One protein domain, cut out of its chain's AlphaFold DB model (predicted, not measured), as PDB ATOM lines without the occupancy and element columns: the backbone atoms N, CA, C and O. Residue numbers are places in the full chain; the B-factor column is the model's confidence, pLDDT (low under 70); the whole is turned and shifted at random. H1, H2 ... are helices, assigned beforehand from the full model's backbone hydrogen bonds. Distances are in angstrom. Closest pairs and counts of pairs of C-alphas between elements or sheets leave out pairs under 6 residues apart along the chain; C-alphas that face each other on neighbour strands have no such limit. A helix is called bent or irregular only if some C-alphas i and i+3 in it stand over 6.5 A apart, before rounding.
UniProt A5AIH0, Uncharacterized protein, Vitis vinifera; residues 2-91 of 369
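AT A GLANCE: This is residues 2 to 91 of the 369 residues of an uncharacterized protein of Vitis vinifera (UniProt A5AIH0). The printed part is a loose, open frame of two long helices, H2 and H4, that run in opposite directions along the longest axis with a gap between them. The shorter helix H3 slants away from H2 toward the end where the chain turns into H4, and the small helix H1 makes a corner with H2 at the other end. There are 90 residues printed, with four named helices in the order H1, H2, H3, H4 and no named strand; the class is all helix. The whole is loose, with a radius of gyration of the C-alphas of 16.9 A, and elongated, spanning 50 by 27 by 18 A.

IN THESE COORDINATES: H1 is residues 2 to 7, beginning at C-alpha 2 at (-31.582, 22.829, -27.422). H2 is residues 9 to 35 and 38.5 A long from first to last C-alpha; it is the longest helix by residues, and runs from C-alpha 9 at (-26.048, 31.782, -30.515) to C-alpha 35 at (-23.183, 31.893, 7.874). H3 is residues 46 to 59, 20.1 A long. H4 is residues 66 to 89, 34.1 A long, ending at C-alpha 89 at (-40.151, 43.976, -26.241). No helix is bent or irregular.

HOW THE PARTS SIT: H1 and H2 are close but not clearly touching, the closest C-alphas being those of Trp 5 and Asn 12, 6.8 A apart. They run opposite ways at a steep tilt of 46 degrees. H2 and H3 are also close but not clearly touching, with 2 pairs of C-alphas within 8 A; the closest are those of Met 26 and Pro 46, 7.6 A apart. They run the same way at a shallow tilt of 32 degrees, only just short of steep. H4 touches no helix and is apart from H1, H2 and H3; H1 and H3 are apart too. In H3 and H4 every O i to N i+4 pair is within hydrogen-bond range, in H2 22 of 23, and in H1 0 of 2, where 2 of 3 O i to N i+3 pairs are within range.

THE WHOLE: The two C-alphas farthest apart are those of Lys 6 and Gly 61, 50.9 A. The printed part has no cut. The link from H1 to H2 is tight, those from H2 to H3 and from H3 to H4 are short, and none is long. Residues 65 to 91, of which 66 to 89 belong to H4, stand free. The mean pLDDT of the printed part is 72.4; 33 residues are under 70, among them residues 2 to 6, 39 to 48 and 58 to 64.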
ATOM      1  N   GLN A   2     -32.499  23.090 -26.290       33.72
ATOM      2  CA  GLN A   2     -31.582  22.829 -27.422       33.72
ATOM      3  C   GLN A   2     -31.975  23.533 -28.738       33.72
ATOM      4  O   GLN A   2     -31.125  24.173 -29.351       33.72
ATOM      5  N   GLU A   3     -33.256  23.536 -29.122       42.31
ATOM      6  CA  GLU A   3     -33.707  24.236 -30.340       42.31
ATOM      7  C   GLU A   3     -33.543  25.769 -30.288       42.31
ATOM      8  O   GLU A   3     -33.210  26.380 -31.298       42.31
ATOM      9  N   LEU A   4     -33.663  26.398 -29.110       43.16
ATOM     10  CA  LEU A   4     -33.404  27.842 -28.946       43.16
ATOM     11  C   LEU A   4     -31.924  28.200 -29.149       43.16
ATOM     12  O   LEU A   4     -31.611  29.342 -29.487       43.16
ATOM     13  N   TRP A   5     -31.013  27.238 -28.972       48.25
ATOM     14  CA  TRP A   5     -29.577  27.452 -29.154       48.25
ATOM     15  C   TRP A   5     -29.212  27.616 -30.638       48.25
ATOM     16  O   TRP A   5     -28.355  28.433 -30.973       48.25
ATOM     17  N   LYS A   6     -29.908  26.895 -31.532       59.81
ATOM     18  CA  LYS A   6     -29.679  26.924 -32.988       59.81
ATOM     19  C   LYS A   6     -30.042  28.269 -33.628       59.81
ATOM     20  O   LYS A   6     -29.411  28.666 -34.600       59.81
ATOM     21  N   VAL A   7     -31.063  28.954 -33.103       75.56
ATOM     22  CA  VAL A   7     -31.682  30.118 -33.766       75.56
ATOM     23  C   VAL A   7     -30.863  31.404 -33.610       75.56
ATOM     24  O   VAL A   7     -30.817  32.207 -34.537       75.56
ATOM     25  N   ASN A   8     -30.207  31.630 -32.463       64.56
ATOM     26  CA  ASN A   8     -29.349  32.808 -32.276       64.56
ATOM     27  C   ASN A   8     -28.276  32.587 -31.182       64.56
ATOM     28  O   ASN A   8     -28.532  32.849 -30.002       64.56
ATOM     29  N   PRO A   9     -27.065  32.103 -31.520       72.56
ATOM     30  CA  PRO A   9     -26.048  31.782 -30.515       72.56
ATOM     31  C   PRO A   9     -25.541  33.017 -29.749       72.56
ATOM     32  O   PRO A   9     -25.289  32.923 -28.549       72.56
ATOM     33  N   GLY A  10     -25.452  34.186 -30.397       77.25
ATOM     34  CA  GLY A  10     -24.953  35.415 -29.767       77.25
ATOM     35  C   GLY A  10     -25.862  35.939 -28.650       77.25
ATOM     36  O   GLY A  10     -25.379  36.282 -27.569       77.25
ATOM     37  N   LEU A  11     -27.181  35.940 -28.872       64.12
ATOM     38  CA  LEU A  11     -28.154  36.384 -27.866       64.12
ATOM     39  C   LEU A  11     -28.164  35.455 -26.636       64.12
ATOM     40  O   LEU A  11     -28.218  35.920 -25.495       64.12
ATOM     41  N   ASN A  12     -28.049  34.144 -26.871       67.50
ATOM     42  CA  ASN A  12     -28.009  33.130 -25.819       67.50
ATOM     43  C   ASN A  12     -26.797  33.298 -24.885       67.50
ATOM     44  O   ASN A  12     -26.956  33.156 -23.673       67.50
ATOM     45  N   CYS A  13     -25.618  33.673 -25.397       69.31
ATOM     46  CA  CYS A  13     -24.443  33.947 -24.561       69.31
ATOM     47  C   CYS A  13     -24.687  35.090 -23.557       69.31
ATOM     48  O   CYS A  13     -24.374  34.946 -22.374       69.31
ATOM     49  N   VAL A  14     -25.293  36.200 -23.995       72.44
ATOM     50  CA  VAL A  14     -25.573  37.361 -23.125       72.44
ATOM     51  C   VAL A  14     -26.643  37.028 -22.081       72.44
ATOM     52  O   VAL A  14     -26.508  37.405 -20.913       72.44
ATOM     53  N   LEU A  15     -27.687  36.289 -22.468       74.19
ATOM     54  CA  LEU A  15     -28.727  35.824 -21.545       74.19
ATOM     55  C   LEU A  15     -28.165  34.849 -20.502       74.19
ATOM     56  O   LEU A  15     -28.431  35.015 -19.311       74.19
ATOM     57  N   PHE A  16     -27.337  33.886 -20.918       77.19
ATOM     58  CA  PHE A  16     -26.702  32.931 -20.010       77.19
ATOM     59  C   PHE A  16     -25.751  33.629 -19.027       77.19
ATOM     60  O   PHE A  16     -25.826  33.376 -17.827       77.19
ATOM     61  N   GLN A  17     -24.925  34.570 -19.500       79.12
ATOM     62  CA  GLN A  17     -24.015  35.346 -18.651       79.12
ATOM     63  C   GLN A  17     -24.768  36.184 -17.601       79.12
ATOM     64  O   GLN A  17     -24.365  36.222 -16.437       79.12
ATOM     65  N   ARG A  18     -25.888  36.818 -17.976       71.38
ATOM     66  CA  ARG A  18     -26.741  37.567 -17.032       71.38
ATOM     67  C   ARG A  18     -27.440  36.647 -16.029       71.38
ATOM     68  O   ARG A  18     -27.485  36.971 -14.844       71.38
ATOM     69  N   PHE A  19     -27.949  35.498 -16.474       79.31
ATOM     70  CA  PHE A  19     -28.605  34.520 -15.600       79.31
ATOM     71  C   PHE A  19     -27.627  33.886 -14.601       79.31
ATOM     72  O   PHE A  19     -27.967  33.715 -13.430       79.31
ATOM     73  N   ASP A  20     -26.396  33.600 -15.027       77.31
ATOM     74  CA  ASP A  20     -25.339  33.098 -14.148       77.31
ATOM     75  C   ASP A  20     -24.867  34.164 -13.144       77.31
ATOM     76  O   ASP A  20     -24.681  33.861 -11.966       77.31
ATOM     77  N   MET A  21     -24.784  35.438 -13.548       79.62
ATOM     78  CA  MET A  21     -24.515  36.544 -12.619       79.62
ATOM     79  C   MET A  21     -25.594  36.650 -11.526       79.62
ATOM     80  O   MET A  21     -25.258  36.764 -10.348       79.62
ATOM     81  N   VAL A  22     -26.882  36.554 -11.887       81.88
ATOM     82  CA  VAL A  22     -27.991  36.547 -10.911       81.88
ATOM     83  C   VAL A  22     -27.904  35.330  -9.983       81.88
ATOM     84  O   VAL A  22     -28.044  35.483  -8.770       81.88
ATOM     85  N   LYS A  23     -27.604  34.135 -10.515       80.94
ATOM     86  CA  LYS A  23     -27.389  32.925  -9.701       80.94
ATOM     87  C   LYS A  23     -26.267  33.095  -8.679       80.94
ATOM     88  O   LYS A  23     -26.472  32.732  -7.523       80.94
ATOM     89  N   ARG A  24     -25.114  33.647  -9.080       78.88
ATOM     90  CA  ARG A  24     -23.980  33.910  -8.175       78.88
ATOM     91  C   ARG A  24     -24.386  34.870  -7.060       78.88
ATOM     92  O   ARG A  24     -24.307  34.491  -5.902       78.88
ATOM     93  N   VAL A  25     -24.963  36.026  -7.403       84.50
ATOM     94  CA  VAL A  25     -25.431  37.022  -6.416       84.50
ATOM     95  C   VAL A  25     -26.439  36.426  -5.423       84.50
ATOM     96  O   VAL A  25     -26.326  36.666  -4.222       84.50
ATOM     97  N   MET A  26     -27.392  35.607  -5.885       77.88
ATOM     98  CA  MET A  26     -28.316  34.907  -4.982       77.88
ATOM     99  C   MET A  26     -27.611  33.846  -4.123       77.88
ATOM    100  O   MET A  26     -27.949  33.698  -2.952       77.88
ATOM    101  N   SER A  27     -26.630  33.120  -4.666       82.06
ATOM    102  CA  SER A  27     -25.868  32.102  -3.930       82.06
ATOM    103  C   SER A  27     -24.968  32.716  -2.852       82.06
ATOM    104  O   SER A  27     -24.980  32.245  -1.714       82.06
ATOM    105  N   ASP A  28     -24.275  33.813  -3.163       81.12
ATOM    106  CA  ASP A  28     -23.434  34.567  -2.227       81.12
ATOM    107  C   ASP A  28     -24.272  35.202  -1.106       81.12
ATOM    108  O   ASP A  28     -23.892  35.155   0.072       81.12
ATOM    109  N   TRP A  29     -25.456  35.730  -1.441       88.81
ATOM    110  CA  TRP A  29     -26.419  36.238  -0.459       88.81
ATOM    111  C   TRP A  29     -26.926  35.124   0.467       88.81
ATOM    112  O   TRP A  29     -26.825  35.256   1.687       88.81
ATOM    113  N   CYS A  30     -27.369  33.988  -0.084       81.81
ATOM    114  CA  CYS A  30     -27.777  32.823   0.706       81.81
ATOM    115  C   CYS A  30     -26.634  32.293   1.592       81.81
ATOM    116  O   CYS A  30     -26.858  32.012   2.769       81.81
ATOM    117  N   SER A  31     -25.401  32.210   1.075       80.12
ATOM    118  CA  SER A  31     -24.217  31.810   1.852       80.12
ATOM    119  C   SER A  31     -23.964  32.761   3.023       80.12
ATOM    120  O   SER A  31     -23.686  32.318   4.137       80.12
ATOM    121  N   SER A  32     -24.111  34.069   2.799       79.44
ATOM    122  CA  SER A  32     -23.935  35.098   3.829       79.44
ATOM    123  C   SER A  32     -25.011  35.012   4.918       79.44
ATOM    124  O   SER A  32     -24.686  35.033   6.104       79.44
ATOM    125  N   VAL A  33     -26.280  34.832   4.533       80.19
ATOM    126  CA  VAL A  33     -27.406  34.658   5.471       80.19
ATOM    127  C   VAL A  33     -27.266  33.370   6.294       80.19
ATOM    128  O   VAL A  33     -27.497  33.391   7.502       80.19
ATOM    129  N   MET A  34     -26.835  32.261   5.682       75.69
ATOM    130  CA  MET A  34     -26.643  30.983   6.386       75.69
ATOM    131  C   MET A  34     -25.447  31.013   7.349       75.69
ATOM    132  O   MET A  34     -25.560  30.507   8.466       75.69
ATOM    133  N   LYS A  35     -24.339  31.676   6.979       75.75
ATOM    134  CA  LYS A  35     -23.183  31.893   7.874       75.75
ATOM    135  C   LYS A  35     -23.565  32.676   9.132       75.75
ATOM    136  O   LYS A  35     -23.130  32.307  10.217       75.75
ATOM    137  N   LEU A  36     -24.429  33.688   9.010       74.12
ATOM    138  CA  LEU A  36     -24.948  34.458  10.152       74.12
ATOM    139  C   LEU A  36     -25.858  33.645  11.095       74.12
ATOM    140  O   LEU A  36     -26.109  34.088  12.213       74.12
ATOM    141  N   LYS A  37     -26.337  32.465  10.675       70.25
ATOM    142  CA  LYS A  37     -27.129  31.531  11.497       70.25
ATOM    143  C   LYS A  37     -26.400  30.220  11.840       70.25
ATOM    144  O   LYS A  37     -27.021  29.319  12.393       70.25
ATOM    145  N   GLY A  38     -25.112  30.083  11.508       72.81
ATOM    146  CA  GLY A  38     -24.334  28.862  11.771       72.81
ATOM    147  C   GLY A  38     -24.778  27.620  10.980       72.81
ATOM    148  O   GLY A  38     -24.409  26.504  11.336       72.81
ATOM    149  N   GLY A  39     -25.577  27.785   9.920       68.75
ATOM    150  CA  GLY A  39     -26.123  26.671   9.142       68.75
ATOM    151  C   GLY A  39     -25.124  26.101   8.129       68.75
ATOM    152  O   GLY A  39     -24.537  26.845   7.343       68.75
ATOM    153  N   SER A  40     -24.969  24.772   8.107       52.88
ATOM    154  CA  SER A  40     -24.151  24.076   7.101       52.88
ATOM    155  C   SER A  40     -24.815  24.085   5.715       52.88
ATOM    156  O   SER A  40     -26.041  24.056   5.594       52.88
ATOM    157  N   VAL A  41     -24.006  24.128   4.654       49.00
ATOM    158  CA  VAL A  41     -24.476  24.350   3.276       49.00
ATOM    159  C   VAL A  41     -24.713  23.023   2.550       49.00
ATOM    160  O   VAL A  41     -23.851  22.520   1.833       49.00
ATOM    161  N   GLY A  42     -25.924  22.482   2.696       53.84
ATOM    162  CA  GLY A  42     -26.494  21.545   1.722       53.84
ATOM    163  C   GLY A  42     -26.966  22.281   0.459       53.84
ATOM    164  O   GLY A  42     -27.339  23.453   0.517       53.84
ATOM    165  N   SER A  43     -26.966  21.610  -0.697       47.84
ATOM    166  CA  SER A  43     -27.271  22.218  -2.004       47.84
ATOM    167  C   SER A  43     -28.770  22.492  -2.222       47.84
ATOM    168  O   SER A  43     -29.430  21.814  -3.011       47.84
ATOM    169  N   MET A  44     -29.325  23.493  -1.532       52.41
ATOM    170  CA  MET A  44     -30.700  23.957  -1.755       52.41
ATOM    171  C   MET A  44     -30.820  24.869  -2.981       52.41
ATOM    172  O   MET A  44     -29.969  25.719  -3.244       52.41
ATOM    173  N   THR A  45     -31.923  24.728  -3.719       66.81
ATOM    174  CA  THR A  45     -32.272  25.624  -4.831       66.81
ATOM    175  C   THR A  45     -32.907  26.928  -4.315       66.81
ATOM    176  O   THR A  45     -33.481  26.936  -3.222       66.81
ATOM    177  N   PRO A  46     -32.881  28.042  -5.079       55.62
ATOM    178  CA  PRO A  46     -33.429  29.326  -4.619       55.62
ATOM    179  C   PRO A  46     -34.913  29.277  -4.216       55.62
ATOM    180  O   PRO A  46     -35.327  29.958  -3.281       55.62
ATOM    181  N   PHE A  47     -35.709  28.429  -4.877       53.06
ATOM    182  CA  PHE A  47     -37.118  28.209  -4.540       53.06
ATOM    183  C   PHE A  47     -37.297  27.533  -3.174       53.06
ATOM    184  O   PHE A  47     -38.179  27.925  -2.413       53.06
ATOM    185  N   TRP A  48     -36.420  26.581  -2.827       68.50
ATOM    186  CA  TRP A  48     -36.393  25.968  -1.496       68.50
ATOM    187  C   TRP A  48     -36.036  26.985  -0.411       68.50
ATOM    188  O   TRP A  48     -36.700  27.009   0.619       68.50
ATOM    189  N   VAL A  49     -35.067  27.876  -0.653       76.00
ATOM    190  CA  VAL A  49     -34.729  28.951   0.301       76.00
ATOM    191  C   VAL A  49     -35.925  29.882   0.531       76.00
ATOM    192  O   VAL A  49     -36.225  30.219   1.673       76.00
ATOM    193  N   CYS A  50     -36.655  30.250  -0.528       69.25
ATOM    194  CA  CYS A  50     -37.847  31.093  -0.413       69.25
ATOM    195  C   CYS A  50     -38.958  30.418   0.420       69.25
ATOM    196  O   CYS A  50     -39.445  31.000   1.390       69.25
ATOM    197  N   GLY A  51     -39.295  29.159   0.112       76.56
ATOM    198  CA  GLY A  51     -40.290  28.391   0.873       76.56
ATOM    199  C   GLY A  51     -39.871  28.107   2.322       76.56
ATOM    200  O   GLY A  51     -40.703  28.149   3.227       76.56
ATOM    201  N   TYR A  52     -38.578  27.881   2.568       74.94
ATOM    202  CA  TYR A  52     -38.021  27.677   3.908       74.94
ATOM    203  C   TYR A  52     -38.098  28.951   4.764       74.94
ATOM    204  O   TYR A  52     -38.514  28.884   5.919       74.94
ATOM    205  N   LEU A  53     -37.800  30.123   4.187       75.56
ATOM    206  CA  LEU A  53     -37.961  31.415   4.865       75.56
ATOM    207  C   LEU A  53     -39.432  31.725   5.190       75.56
ATOM    208  O   LEU A  53     -39.715  32.195   6.292       75.56
ATOM    209  N   MET A  54     -40.368  31.416   4.285       71.38
ATOM    210  CA  MET A  54     -41.808  31.536   4.566       71.38
ATOM    211  C   MET A  54     -42.251  30.597   5.699       71.38
ATOM    212  O   MET A  54     -42.997  31.015   6.582       71.38
ATOM    213  N   ARG A  55     -41.764  29.348   5.716       67.25
ATOM    214  CA  ARG A  55     -42.115  28.353   6.745       67.25
ATOM    215  C   ARG A  55     -41.550  28.703   8.129       67.25
ATOM    216  O   ARG A  55     -42.259  28.536   9.113       67.25
ATOM    217  N   ILE A  56     -40.332  29.242   8.202       71.81
ATOM    218  CA  ILE A  56     -39.744  29.781   9.446       71.81
ATOM    219  C   ILE A  56     -40.572  30.959   9.977       71.81
ATOM    220  O   ILE A  56     -40.908  30.991  11.158       71.81
ATOM    221  N   GLY A  57     -40.952  31.902   9.107       70.69
ATOM    222  CA  GLY A  57     -41.777  33.050   9.500       70.69
ATOM    223  C   GLY A  57     -43.168  32.668  10.021       70.69
ATOM    224  O   GLY A  57     -43.715  33.382  10.856       70.69
ATOM    225  N   ALA A  58     -43.723  31.543   9.559       64.94
ATOM    226  CA  ALA A  58     -45.012  31.024  10.014       64.94
ATOM    227  C   ALA A  58     -44.928  30.221  11.328       64.94
ATOM    228  O   ALA A  58     -45.832  30.322  12.153       64.94
ATOM    229  N   ASN A  59     -43.867  29.428  11.523       62.56
ATOM    230  CA  ASN A  59     -43.769  28.497  12.652       62.56
ATOM    231  C   ASN A  59     -43.100  29.097  13.898       62.56
ATOM    232  O   ASN A  59     -43.536  28.819  15.012       62.56
ATOM    233  N   ASP A  60     -42.048  29.903  13.728       64.69
ATOM    234  CA  ASP A  60     -41.135  30.246  14.830       64.69
ATOM    235  C   ASP A  60     -41.499  31.573  15.533       64.69
ATOM    236  O   ASP A  60     -40.758  32.058  16.386       64.69
ATOM    237  N   GLY A  61     -42.602  32.222  15.134       57.41
ATOM    238  CA  GLY A  61     -43.032  33.529  15.656       57.41
ATOM    239  C   GLY A  61     -42.085  34.698  15.339       57.41
ATOM    240  O   GLY A  61     -42.285  35.813  15.827       57.41
ATOM    241  N   ILE A  62     -41.044  34.468  14.530       58.69
ATOM    242  CA  ILE A  62     -40.001  35.451  14.226       58.69
ATOM    243  C   ILE A  62     -40.584  36.560  13.347       58.69
ATOM    244  O   ILE A  62     -40.701  36.417  12.127       58.69
ATOM    245  N   GLN A  63     -40.864  37.710  13.959       55.28
ATOM    246  CA  GLN A  63     -41.137  38.947  13.234       55.28
ATOM    247  C   GLN A  63     -39.885  39.380  12.455       55.28
ATOM    248  O   GLN A  63     -39.038  40.119  12.960       55.28
ATOM    249  N   LEU A  64     -39.772  38.962  11.188       65.44
ATOM    250  CA  LEU A  64     -38.962  39.724  10.240       65.44
ATOM    251  C   LEU A  64     -39.526  41.153  10.204       65.44
ATOM    252  O   LEU A  64     -40.736  41.306  10.011       65.44
ATOM    253  N   PRO A  65     -38.692  42.202  10.332       79.75
ATOM    254  CA  PRO A  65     -39.150  43.573  10.172       79.75
ATOM    255  C   PRO A  65     -39.934  43.720   8.865       79.75
ATOM    256  O   PRO A  65     -39.416  43.396   7.794       79.75
ATOM    257  N   ALA A  66     -41.169  44.230   8.932       69.31
ATOM    258  CA  ALA A  66     -42.069  44.331   7.773       69.31
ATOM    259  C   ALA A  66     -41.451  45.123   6.596       69.31
ATOM    260  O   ALA A  66     -41.780  44.900   5.431       69.31
ATOM    261  N   ILE A  67     -40.482  45.991   6.900       67.50
ATOM    262  CA  ILE A  67     -39.636  46.727   5.952       67.50
ATOM    263  C   ILE A  67     -38.806  45.775   5.072       67.50
ATOM    264  O   ILE A  67     -38.714  45.979   3.863       67.50
ATOM    265  N   LEU A  68     -38.229  44.707   5.635       82.88
ATOM    266  CA  LEU A  68     -37.449  43.717   4.882       82.88
ATOM    267  C   LEU A  68     -38.348  42.818   4.029       82.88
ATOM    268  O   LEU A  68     -38.016  42.554   2.875       82.88
ATOM    269  N   PHE A  69     -39.504  42.402   4.556       83.69
ATOM    270  CA  PHE A  69     -40.475  41.612   3.794       83.69
ATOM    271  C   PHE A  69     -41.042  42.401   2.604       83.69
ATOM    272  O   PHE A  69     -40.987  41.931   1.468       83.69
ATOM    273  N   SER A  70     -41.501  43.636   2.829       79.25
ATOM    274  CA  SER A  70     -41.998  44.509   1.752       79.25
ATOM    275  C   SER A  70     -40.911  44.867   0.729       79.25
ATOM    276  O   SER A  70     -41.192  44.881  -0.470       79.25
ATOM    277  N   SER A  71     -39.657  45.063   1.159       86.81
ATOM    278  CA  SER A  71     -38.514  45.254   0.250       86.81
ATOM    279  C   SER A  71     -38.247  44.019  -0.616       86.81
ATOM    280  O   SER A  71     -38.052  44.152  -1.826       86.81
ATOM    281  N   LEU A  72     -38.288  42.816  -0.030       88.06
ATOM    282  CA  LEU A  72     -38.100  41.555  -0.754       88.06
ATOM    283  C   LEU A  72     -39.222  41.328  -1.779       88.06
ATOM    284  O   LEU A  72     -38.941  41.043  -2.943       88.06
ATOM    285  N   VAL A  73     -40.484  41.520  -1.380       89.00
ATOM    286  CA  VAL A  73     -41.645  41.408  -2.277       89.00
ATOM    287  C   VAL A  73     -41.567  42.442  -3.405       89.00
ATOM    288  O   VAL A  73     -41.738  42.081  -4.569       89.00
ATOM    289  N   SER A  74     -41.227  43.705  -3.111       88.19
ATOM    290  CA  SER A  74     -41.068  44.737  -4.148       88.19
ATOM    291  C   SER A  74     -39.939  44.402  -5.132       88.19
ATOM    292  O   SER A  74     -40.097  44.619  -6.333       88.19
ATOM    293  N   LEU A  75     -38.829  43.821  -4.661       90.12
ATOM    294  CA  LEU A  75     -37.743  43.357  -5.525       90.12
ATOM    295  C   LEU A  75     -38.200  42.214  -6.448       90.12
ATOM    296  O   LEU A  75     -37.971  42.289  -7.654       90.12
ATOM    297  N   VAL A  76     -38.886  41.196  -5.914       90.56
ATOM    298  CA  VAL A  76     -39.408  40.064  -6.706       90.56
ATOM    299  C   VAL A  76     -40.422  40.532  -7.755       90.56
ATOM    300  O   VAL A  76     -40.336  40.115  -8.913       90.56
ATOM    301  N   VAL A  77     -41.332  41.443  -7.393       91.69
ATOM    302  CA  VAL A  77     -42.298  42.036  -8.333       91.69
ATOM    303  C   VAL A  77     -41.579  42.815  -9.436       91.69
ATOM    304  O   VAL A  77     -41.841  42.572 -10.611       91.69
ATOM    305  N   ARG A  78     -40.616  43.686  -9.097       87.94
ATOM    306  CA  ARG A  78     -39.860  44.480 -10.087       87.94
ATOM    307  C   ARG A  78     -39.033  43.611 -11.035       87.94
ATOM    308  O   ARG A  78     -39.007  43.891 -12.230       87.94
ATOM    309  N   VAL A  79     -38.385  42.555 -10.537       90.06
ATOM    310  CA  VAL A  79     -37.622  41.608 -11.373       90.06
ATOM    311  C   VAL A  79     -38.555  40.832 -12.310       90.06
ATOM    312  O   VAL A  79     -38.256  40.708 -13.496       90.06
ATOM    313  N   THR A  80     -39.709  40.376 -11.814       85.00
ATOM    314  CA  THR A  80     -40.722  39.683 -12.629       85.00
ATOM    315  C   THR A  80     -41.310  40.605 -13.703       85.00
ATOM    316  O   THR A  80     -41.390  40.222 -14.870       85.00
ATOM    317  N   GLN A  81     -41.653  41.846 -13.344       86.69
ATOM    318  CA  GLN A  81     -42.183  42.855 -14.264       86.69
ATOM    319  C   GLN A  81     -41.161  43.249 -15.341       86.69
ATOM    320  O   GLN A  81     -41.517  43.335 -16.513       86.69
ATOM    321  N   ALA A  82     -39.887  43.427 -14.975       84.31
ATOM    322  CA  ALA A  82     -38.813  43.685 -15.936       84.31
ATOM    323  C   ALA A  82     -38.577  42.490 -16.878       84.31
ATOM    324  O   ALA A  82     -38.336  42.687 -18.068       84.31
ATOM    325  N   GLY A  83     -38.694  41.254 -16.375       89.00
ATOM    326  CA  GLY A  83     -38.643  40.041 -17.197       89.00
ATOM    327  C   GLY A  83     -39.794  39.956 -18.205       89.00
ATOM    328  O   GLY A  83     -39.556  39.680 -19.379       89.00
ATOM    329  N   LEU A  84     -41.023  40.255 -17.774       80.62
ATOM    330  CA  LEU A  84     -42.204  40.312 -18.644       80.62
ATOM    331  C   LEU A  84     -42.081  41.408 -19.713       80.62
ATOM    332  O   LEU A  84     -42.300  41.127 -20.889       80.62
ATOM    333  N   HIS A  85     -41.658  42.618 -19.333       77.12
ATOM    334  CA  HIS A  85     -41.434  43.724 -20.271       77.12
ATOM    335  C   HIS A  85     -40.370  43.362 -21.318       77.12
ATOM    336  O   HIS A  85     -40.595  43.520 -22.514       77.12
ATOM    337  N   PHE A  86     -39.250  42.772 -20.887       77.75
ATOM    338  CA  PHE A  86     -38.190  42.320 -21.788       77.75
ATOM    339  C   PHE A  86     -38.665  41.228 -22.764       77.75
ATOM    340  O   PHE A  86     -38.304  41.256 -23.941       77.75
ATOM    341  N   LEU A  87     -39.500  40.282 -22.315       75.75
ATOM    342  CA  LEU A  87     -40.109  39.267 -23.188       75.75
ATOM    343  C   LEU A  87     -41.075  39.891 -24.211       75.75
ATOM    344  O   LEU A  87     -41.060  39.496 -25.378       75.75
ATOM    345  N   GLN A  88     -41.860  40.888 -23.794       75.31
ATOM    346  CA  GLN A  88     -42.791  41.633 -24.646       75.31
ATOM    347  C   GLN A  88     -42.058  42.478 -25.705       75.31
ATOM    348  O   GLN A  88     -42.414  42.439 -26.884       75.31
ATOM    349  N   GLU A  89     -40.991  43.187 -25.324       69.81
ATOM    350  CA  GLU A  89     -40.151  43.976 -26.241       69.81
ATOM    351  C   GLU A  89     -39.343  43.109 -27.218       69.81
ATOM    352  O   GLU A  89     -39.093  43.523 -28.351       69.81
ATOM    353  N   SER A  90     -38.977  41.883 -26.825       68.69
ATOM    354  CA  SER A  90     -38.172  40.957 -27.643       68.69
ATOM    355  C   SER A  90     -38.870  40.450 -28.917       68.69
ATOM    356  O   SER A  90     -38.275  39.663 -29.654       68.69
ATOM    357  N   LYS A  91     -40.125  40.850 -29.184       51.88
ATOM    358  CA  LYS A  91     -40.963  40.367 -30.305       51.88
ATOM    359  C   LYS A  91     -41.038  38.834 -30.400       51.88
ATOM    360  O   LYS A  91     -41.208  38.276 -31.484       51.88
TER     361      LYS A  91